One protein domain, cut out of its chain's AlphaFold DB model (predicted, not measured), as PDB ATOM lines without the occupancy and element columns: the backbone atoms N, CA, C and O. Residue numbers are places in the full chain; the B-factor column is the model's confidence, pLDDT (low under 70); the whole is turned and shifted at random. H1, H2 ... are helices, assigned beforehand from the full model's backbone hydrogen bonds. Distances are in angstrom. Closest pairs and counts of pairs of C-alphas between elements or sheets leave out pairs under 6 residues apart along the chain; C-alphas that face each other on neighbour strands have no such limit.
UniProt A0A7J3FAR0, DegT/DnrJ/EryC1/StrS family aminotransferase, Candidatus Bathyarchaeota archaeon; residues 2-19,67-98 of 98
ATOM      1  N   SER A   2      30.457  23.173 -23.134       94.12
ATOM      2  CA  SER A   2      31.166  22.780 -21.896       94.12
ATOM      3  C   SER A   2      32.633  23.217 -21.869       94.12
ATOM      4  O   SER A   2      33.116  23.634 -20.825       94.12
ATOM      5  N   THR A   3      33.330  23.168 -23.007       95.00
ATOM      6  CA  THR A   3      34.702  23.685 -23.135       95.00
ATOM      7  C   THR A   3      34.778  25.180 -22.829       95.00
ATOM      8  O   THR A   3      35.566  25.571 -21.980       95.00
ATOM      9  N   LEU A   4      33.891  25.992 -23.416       95.19
ATOM     10  CA  LEU A   4      33.810  27.428 -23.124       95.19
ATOM     11  C   LEU A   4      33.500  27.704 -21.643       95.19
ATOM     12  O   LEU A   4      34.141  28.551 -21.034       95.19
ATOM     13  N   ALA A   5      32.566  26.957 -21.040       96.19
ATOM     14  CA  ALA A   5      32.261  27.096 -19.614       96.19
ATOM     15  C   ALA A   5      33.489  26.812 -18.732       96.19
ATOM     16  O   ALA A   5      33.754  27.564 -17.802       96.19
ATOM     17  N   ARG A   6      34.261  25.761 -19.045       96.50
ATOM     18  CA  ARG A   6      35.499  25.432 -18.320       96.50
ATOM     19  C   ARG A   6      36.577  26.499 -18.498       96.50
ATOM     20  O   ARG A   6      37.255  26.818 -17.530       96.50
ATOM     21  N   ALA A   7      36.724  27.049 -19.702       97.12
ATOM     22  CA  ALA A   7      37.685  28.118 -19.964       97.12
ATOM     23  C   ALA A   7      37.345  29.384 -19.157       97.12
ATOM     24  O   ALA A   7      38.198  29.910 -18.456       97.12
ATOM     25  N   LEU A   8      36.076  29.805 -19.151       97.69
ATOM     26  CA  LEU A   8      35.609  30.933 -18.333       97.69
ATOM     27  C   LEU A   8      35.818  30.692 -16.831       97.69
ATOM     28  O   LEU A   8      36.252  31.591 -16.120       97.69
ATOM     29  N   GLN A   9      35.559  29.471 -16.353       97.88
ATOM     30  CA  GLN A   9      35.835  29.092 -14.964       97.88
ATOM     31  C   GLN A   9      37.332  29.158 -14.628       97.88
ATOM     32  O   GLN A   9      37.677  29.541 -13.513       97.88
ATOM     33  N   ALA A  10      38.216  28.810 -15.569       97.06
ATOM     34  CA  ALA A  10      39.665  28.916 -15.392       97.06
ATOM     35  C   ALA A  10      40.145  30.377 -15.318       97.06
ATOM     36  O   ALA A  10      41.076  30.667 -14.574       97.06
ATOM     37  N   GLU A  11      39.462  31.296 -16.009       97.62
ATOM     38  CA  GLU A  11      39.643  32.753 -15.871       97.62
ATOM     39  C   GLU A  11      38.951  33.334 -14.620       97.62
ATOM     40  O   GLU A  11      38.953  34.541 -14.407       97.62
ATOM     41  N   GLY A  12      38.349  32.490 -13.775       97.62
ATOM     42  CA  GLY A  12      37.722  32.901 -12.518       97.62
ATOM     43  C   GLY A  12      36.257  33.329 -12.628       97.62
ATOM     44  O   GLY A  12      35.674  33.708 -11.614       97.62
ATOM     45  N   ILE A  13      35.625  33.228 -13.803       98.31
ATOM     46  CA  ILE A  13      34.225  33.622 -14.010       98.31
ATOM     47  C   ILE A  13      33.283  32.456 -13.669       98.31
ATOM     48  O   ILE A  13      33.270  31.441 -14.379       98.31
ATOM     49  N   PRO A  14      32.432  32.568 -12.626       97.81
ATOM     50  CA  PRO A  14      31.467  31.526 -12.310       97.81
ATOM     51  C   PRO A  14      30.404  31.433 -13.409       97.81
ATOM     52  O   PRO A  14      29.540  32.293 -13.553       97.81
ATOM     53  N   VAL A  15      30.444  30.353 -14.182       97.81
ATOM     54  CA  VAL A  15      29.476  30.075 -15.246       97.81
ATOM     55  C   VAL A  15      29.105  28.599 -15.234       97.81
ATOM     56  O   VAL A  15      29.903  27.743 -14.849       97.81
ATOM     57  N   SER A  16      27.891  28.270 -15.668       96.56
ATOM     58  CA  SER A  16      27.478  26.885 -15.903       96.56
ATOM     59  C   SER A  16      26.931  26.700 -17.313       96.56
ATOM     60  O   SER A  16      26.541  27.655 -17.984       96.56
ATOM     61  N   VAL A  17      26.851  25.447 -17.762       96.06
ATOM     62  CA  VAL A  17      26.226  25.105 -19.048       96.06
ATOM     63  C   VAL A  17      24.699  25.263 -19.039       96.06
ATOM     64  O   VAL A  17      24.070  25.006 -20.063       96.06
ATOM     65  N   GLY A  18      24.092  25.661 -17.917       94.94
ATOM     66  CA  GLY A  18      22.641  25.773 -17.776       94.94
ATOM     67  C   GLY A  18      21.928  24.446 -18.039       94.94
ATOM     68  O   GLY A  18      22.436  23.370 -17.713       94.94
ATOM     69  N   TYR A  19      20.752  24.513 -18.663       94.62
ATOM     70  CA  TYR A  19      20.000  23.314 -19.030       94.62
ATOM     71  C   TYR A  19      20.779  22.421 -20.003       94.62
ATOM     72  O   TYR A  19      21.307  22.875 -21.023       94.62
ATOM     73  N   LEU A  67      25.254  32.675 -16.244       97.25
ATOM     74  CA  LEU A  67      25.883  33.419 -15.164       97.25
ATOM     75  C   LEU A  67      24.900  33.442 -13.988       97.25
ATOM     76  O   LEU A  67      23.785  33.951 -14.142       97.25
ATOM     77  N   PRO A  68      25.253  32.862 -12.831       96.25
ATOM     78  CA  PRO A  68      24.460  33.028 -11.626       96.25
ATOM     79  C   PRO A  68      24.280  34.512 -11.308       96.25
ATOM     80  O   PRO A  68      25.193  35.308 -11.493       96.25
ATOM     81  N   GLN A  69      23.113  34.877 -10.784       97.19
ATOM     82  CA  GLN A  69      22.751  36.276 -10.560       97.19
ATOM     83  C   GLN A  69      23.793  37.058  -9.735       97.19
ATOM     84  O   GLN A  69      24.041  38.221 -10.035       97.19
ATOM     85  N   TYR A  70      24.438  36.423  -8.752       97.06
ATOM     86  CA  TYR A  70      25.443  37.071  -7.905       97.06
ATOM     87  C   TYR A  70      26.696  37.522  -8.670       97.06
ATOM     88  O   TYR A  70      27.371  38.442  -8.220       97.06
ATOM     89  N   VAL A  71      26.996  36.926  -9.830       97.56
ATOM     90  CA  VAL A  71      28.108  37.352 -10.701       97.56
ATOM     91  C   VAL A  71      27.874  38.771 -11.225       97.56
ATOM     92  O   VAL A  71      28.821  39.495 -11.497       97.56
ATOM     93  N   LEU A  72      26.612  39.198 -11.307       97.19
ATOM     94  CA  LEU A  72      26.211  40.515 -11.800       97.19
ATOM     95  C   LEU A  72      25.963  41.537 -10.674       97.19
ATOM     96  O   LEU A  72      25.376  42.588 -10.916       97.19
ATOM     97  N   LEU A  73      26.365  41.232  -9.438       98.19
ATOM     98  CA  LEU A  73      26.237  42.137  -8.288       98.19
ATOM     99  C   LEU A  73      27.556  42.817  -7.894       98.19
ATOM    100  O   LEU A  73      27.629  43.448  -6.839       98.19
ATOM    101  N   GLY A  74      28.594  42.664  -8.715       96.50
ATOM    102  CA  GLY A  74      29.888  43.293  -8.503       96.50
ATOM    103  C   GLY A  74      29.926  44.774  -8.878       96.50
ATOM    104  O   GLY A  74      28.944  45.394  -9.295       96.50
ATOM    105  N   SER A  75      31.113  45.340  -8.728       98.44
ATOM    106  CA  SER A  75      31.495  46.639  -9.257       98.44
ATOM    107  C   SER A  75      31.549  46.633 -10.788       98.44
ATOM    108  O   SER A  75      31.466  45.597 -11.444       98.44
ATOM    109  N   LYS A  76      31.751  47.815 -11.379       98.31
ATOM    110  CA  LYS A  76      32.032  47.918 -12.814       98.31
ATOM    111  C   LYS A  76      33.282  47.122 -13.214       98.31
ATOM    112  O   LYS A  76      33.248  46.466 -14.244       98.31
ATOM    113  N   ASN A  77      34.326  47.130 -12.383       98.50
ATOM    114  CA  ASN A  77      35.552  46.384 -12.664       98.50
ATOM    115  C   ASN A  77      35.283  44.874 -12.720       98.50
ATOM    116  O   ASN A  77      35.786  44.209 -13.613       98.50
ATOM    117  N   ASP A  78      34.414  44.351 -11.849       98.19
ATOM    118  CA  ASP A  78      34.029  42.933 -11.895       98.19
ATOM    119  C   ASP A  78      33.284  42.588 -13.203       98.19
ATOM    120  O   ASP A  78      33.409  41.485 -13.729       98.19
ATOM    121  N   MET A  79      32.522  43.533 -13.771       98.38
ATOM    122  CA  MET A  79      31.896  43.359 -15.091       98.38
ATOM    123  C   MET A  79      32.928  43.399 -16.221       98.38
ATOM    124  O   MET A  79      32.815  42.636 -17.183       98.38
ATOM    125  N   ASP A  80      33.928  44.275 -16.104       98.50
ATOM    126  CA  ASP A  80      35.033  44.383 -17.056       98.50
ATOM    127  C   ASP A  80      35.894  43.101 -17.045       98.50
ATOM    128  O   ASP A  80      36.339  42.658 -18.108       98.50
ATOM    129  N   ASP A  81      36.043  42.432 -15.896       98.44
ATOM    130  CA  ASP A  81      36.710  41.125 -15.786       98.44
ATOM    131  C   ASP A  81      35.954  40.026 -16.554       98.44
ATOM    132  O   ASP A  81      36.570  39.219 -17.255       98.44
ATOM    133  N   ILE A  82      34.612  40.021 -16.503       98.31
ATOM    134  CA  ILE A  82      33.794  39.094 -17.306       98.31
ATOM    135  C   ILE A  82      34.077  39.309 -18.796       98.31
ATOM    136  O   ILE A  82      34.316  38.342 -19.521       98.31
ATOM    137  N   ILE A  83      34.064  40.563 -19.260       98.25
ATOM    138  CA  ILE A  83      34.323  40.906 -20.667       98.25
ATOM    139  C   ILE A  83      35.736  40.469 -21.067       98.25
ATOM    140  O   ILE A  83      35.893  39.752 -22.058       98.25
ATOM    141  N   SER A  84      36.734  40.819 -20.256       98.56
ATOM    142  CA  SER A  84      38.145  40.503 -20.498       98.56
ATOM    143  C   SER A  84      38.381  38.994 -20.615       98.56
ATOM    144  O   SER A  84      39.112  38.545 -21.498       98.56
ATOM    145  N   ALA A  85      37.708  38.183 -19.789       98.38
ATOM    146  CA  ALA A  85      37.779  36.727 -19.876       98.38
ATOM    147  C   ALA A  85      37.234  36.198 -21.216       98.38
ATOM    148  O   ALA A  85      37.853  35.338 -21.846       98.38
ATOM    149  N   PHE A  86      36.096  36.721 -21.689       97.62
ATOM    150  CA  PHE A  86      35.548  36.345 -22.997       97.62
ATOM    151  C   PHE A  86      36.463  36.761 -24.154       97.62
ATOM    152  O   PHE A  86      36.637  35.986 -25.099       97.62
ATOM    153  N   GLU A  87      37.042  37.960 -24.095       98.31
ATOM    154  CA  GLU A  87      37.962  38.460 -25.119       98.31
ATOM    155  C   GLU A  87      39.224  37.602 -25.200       98.31
ATOM    156  O   GLU A  87      39.542  37.099 -26.279       98.31
ATOM    157  N   LYS A  88      39.855  37.316 -24.057       98.12
ATOM    158  CA  LYS A  88      41.032  36.444 -23.973       98.12
ATOM    159  C   LYS A  88      40.760  35.048 -24.532       98.12
ATOM    160  O   LYS A  88      41.555  34.527 -25.312       98.12
ATOM    161  N   ILE A  89      39.629  34.439 -24.175       97.19
ATOM    162  CA  ILE A  89      39.238  33.117 -24.689       97.19
ATOM    163  C   ILE A  89      39.031  33.152 -26.205       97.19
ATOM    164  O   ILE A  89      39.429  32.221 -26.902       97.19
ATOM    165  N   ARG A  90      38.405  34.211 -26.729       96.31
ATOM    166  CA  ARG A  90      38.186  34.377 -28.170       96.31
ATOM    167  C   ARG A  90      39.507  34.519 -28.928       96.31
ATOM    168  O   ARG A  90      39.630  33.955 -30.010       96.31
ATOM    169  N   GLU A  91      40.461  35.263 -28.381       97.38
ATOM    170  CA  GLU A  91      41.782  35.478 -28.987       97.38
ATOM    171  C   GLU A  91      42.641  34.210 -29.009       97.38
ATOM    172  O   GLU A  91      43.439  34.037 -29.924       97.38
ATOM    173  N   ASN A  92      42.433  33.300 -28.052       96.00
ATOM    174  CA  ASN A  92      43.206  32.062 -27.901       96.00
ATOM    175  C   ASN A  92      42.363  30.809 -28.197       96.00
ATOM    176  O   ASN A  92      42.593  29.739 -27.633       96.00
ATOM    177  N   ILE A  93      41.344  30.924 -29.058       94.19
ATOM    178  CA  ILE A  93      40.366  29.845 -29.254       94.19
ATOM    179  C   ILE A  93      40.985  28.564 -29.822       94.19
ATOM    180  O   ILE A  93      40.535  27.469 -29.484       94.19
ATOM    181  N   ASP A  94      42.041  28.691 -30.625       93.94
ATOM    182  CA  ASP A  94      42.748  27.554 -31.216       93.94
ATOM    183  C   ASP A  94      43.430  26.692 -30.139       93.94
ATOM    184  O   ASP A  94      43.359  25.464 -30.191       93.94
ATOM    185  N   GLU A  95      43.988  27.310 -29.094       91.25
ATOM    186  CA  GLU A  95      44.597  26.596 -27.959       91.25
ATOM    187  C   GLU A  95      43.558  25.856 -27.102       91.25
ATOM    188  O   GLU A  95      43.869  24.864 -26.446       91.25
ATOM    189  N   ILE A  96      42.307  26.320 -27.117       88.25
ATOM    190  CA  ILE A  96      41.204  25.778 -26.311       88.25
ATOM    191  C   ILE A  96      40.473  24.633 -27.031       88.25
ATOM    192  O   ILE A  96      39.843  23.790 -26.380       88.25
ATOM    193  N   LEU A  97      40.504  24.621 -28.367       82.75
ATOM    194  CA  LEU A  97      39.855  23.608 -29.208       82.75
ATOM    195  C   LEU A  97      40.748  22.403 -29.539       82.75
ATOM    196  O   LEU A  97      40.235  21.439 -30.115       82.75
ATOM    197  N   THR A  98      42.033  22.461 -29.182       63.50
ATOM    198  CA  THR A  98      42.992  21.354 -29.332       63.50
ATOM    199  C   THR A  98      42.785  20.295 -28.246       63.50
ATOM    200  O   THR A  98      42.855  19.091 -28.582       63.50
TER     201      THR A  98
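Overview. This is residues 2 to 19 and 67 to 98 of the 98 residues of the protein "DegT/DnrJ/EryC1/StrS family aminotransferase" of Candidatus Bathyarchaeota archaeon (UniProt A0A7J3FAR0). One long helix, H3, makes the base of a flat, shallow U and runs along its longest axis. The short helices H2 and H4 stand at the two ends of H3, both turned to the same side, and H1 sits in the mouth of the U and packs on H3. The printed part has 50 residues with four named helices, in the order H1, H2, H3, H4 along the chain, and no named strand; the class is all helix. The whole is only just compact, close to loose, with a radius of gyration of the C-alphas of 11.3 A, and its C-alphas span 34 by 26 by 13 A.

Arrangement. H1, residues 2 to 10, and H3, residues 76 to 91, touch, with 4 pairs of C-alphas within 8 A, and H3 touches H1 with residues 85 to 89 alone. Their closest C-alphas are those of Leu 8 and Ala 85, 6.4 A apart. The two helices run opposite ways at a steep tilt of 51 degrees. H1 and H4, residues 93 to 97, only just touch, with 3 pairs of C-alphas within 8 A; the closest are those of Thr 3 and Ile 96, at 7.5 A. H2, residues 69 to 73, is close to H3 but not clearly touching, the closest C-alphas being those of Leu 72 and Met 79, 7.2 A apart. H3 and H4 are also close but not clearly touching, with the C-alphas of Ile 89 and Ile 96 closest at 7.8 A. H2 is apart from H1 and from H4. In H1, H3 and H4 every O i to N i+4 pair is within hydrogen-bond range; in H2 it is 0 of 1, while 2 of its 2 O i to N i+3 pairs are within range.

Along the chain. H1 runs from Ser 2, with its C-alpha at (31.166, 22.780, -21.896), to Ala 10, 12.3 A from first to last C-alpha. H2 runs from Gln 69 to Leu 73. H3 begins at Lys 76, C-alpha at (32.032, 47.918, -12.814), and ends at Glu 91, 22.6 A away. H4 runs from Ile 93 to Leu 97, whose C-alpha is at (39.855, 23.608, -29.208).

Size, cuts and confidence. The two C-alphas farthest apart are those of Ser 75 and Thr 98, at 34.3 A. Residues 20 to 66 are not printed, and C-alphas 19 and 67 are 12.3 A apart across the cut; the link from H1 to H2 crosses it. The links from H2 to H3 and from H3 to H4 are tight, with 2 residues and 1 residue. The mean pLDDT of the printed part is 95.8, and residue 98, the chain's last, is under 70.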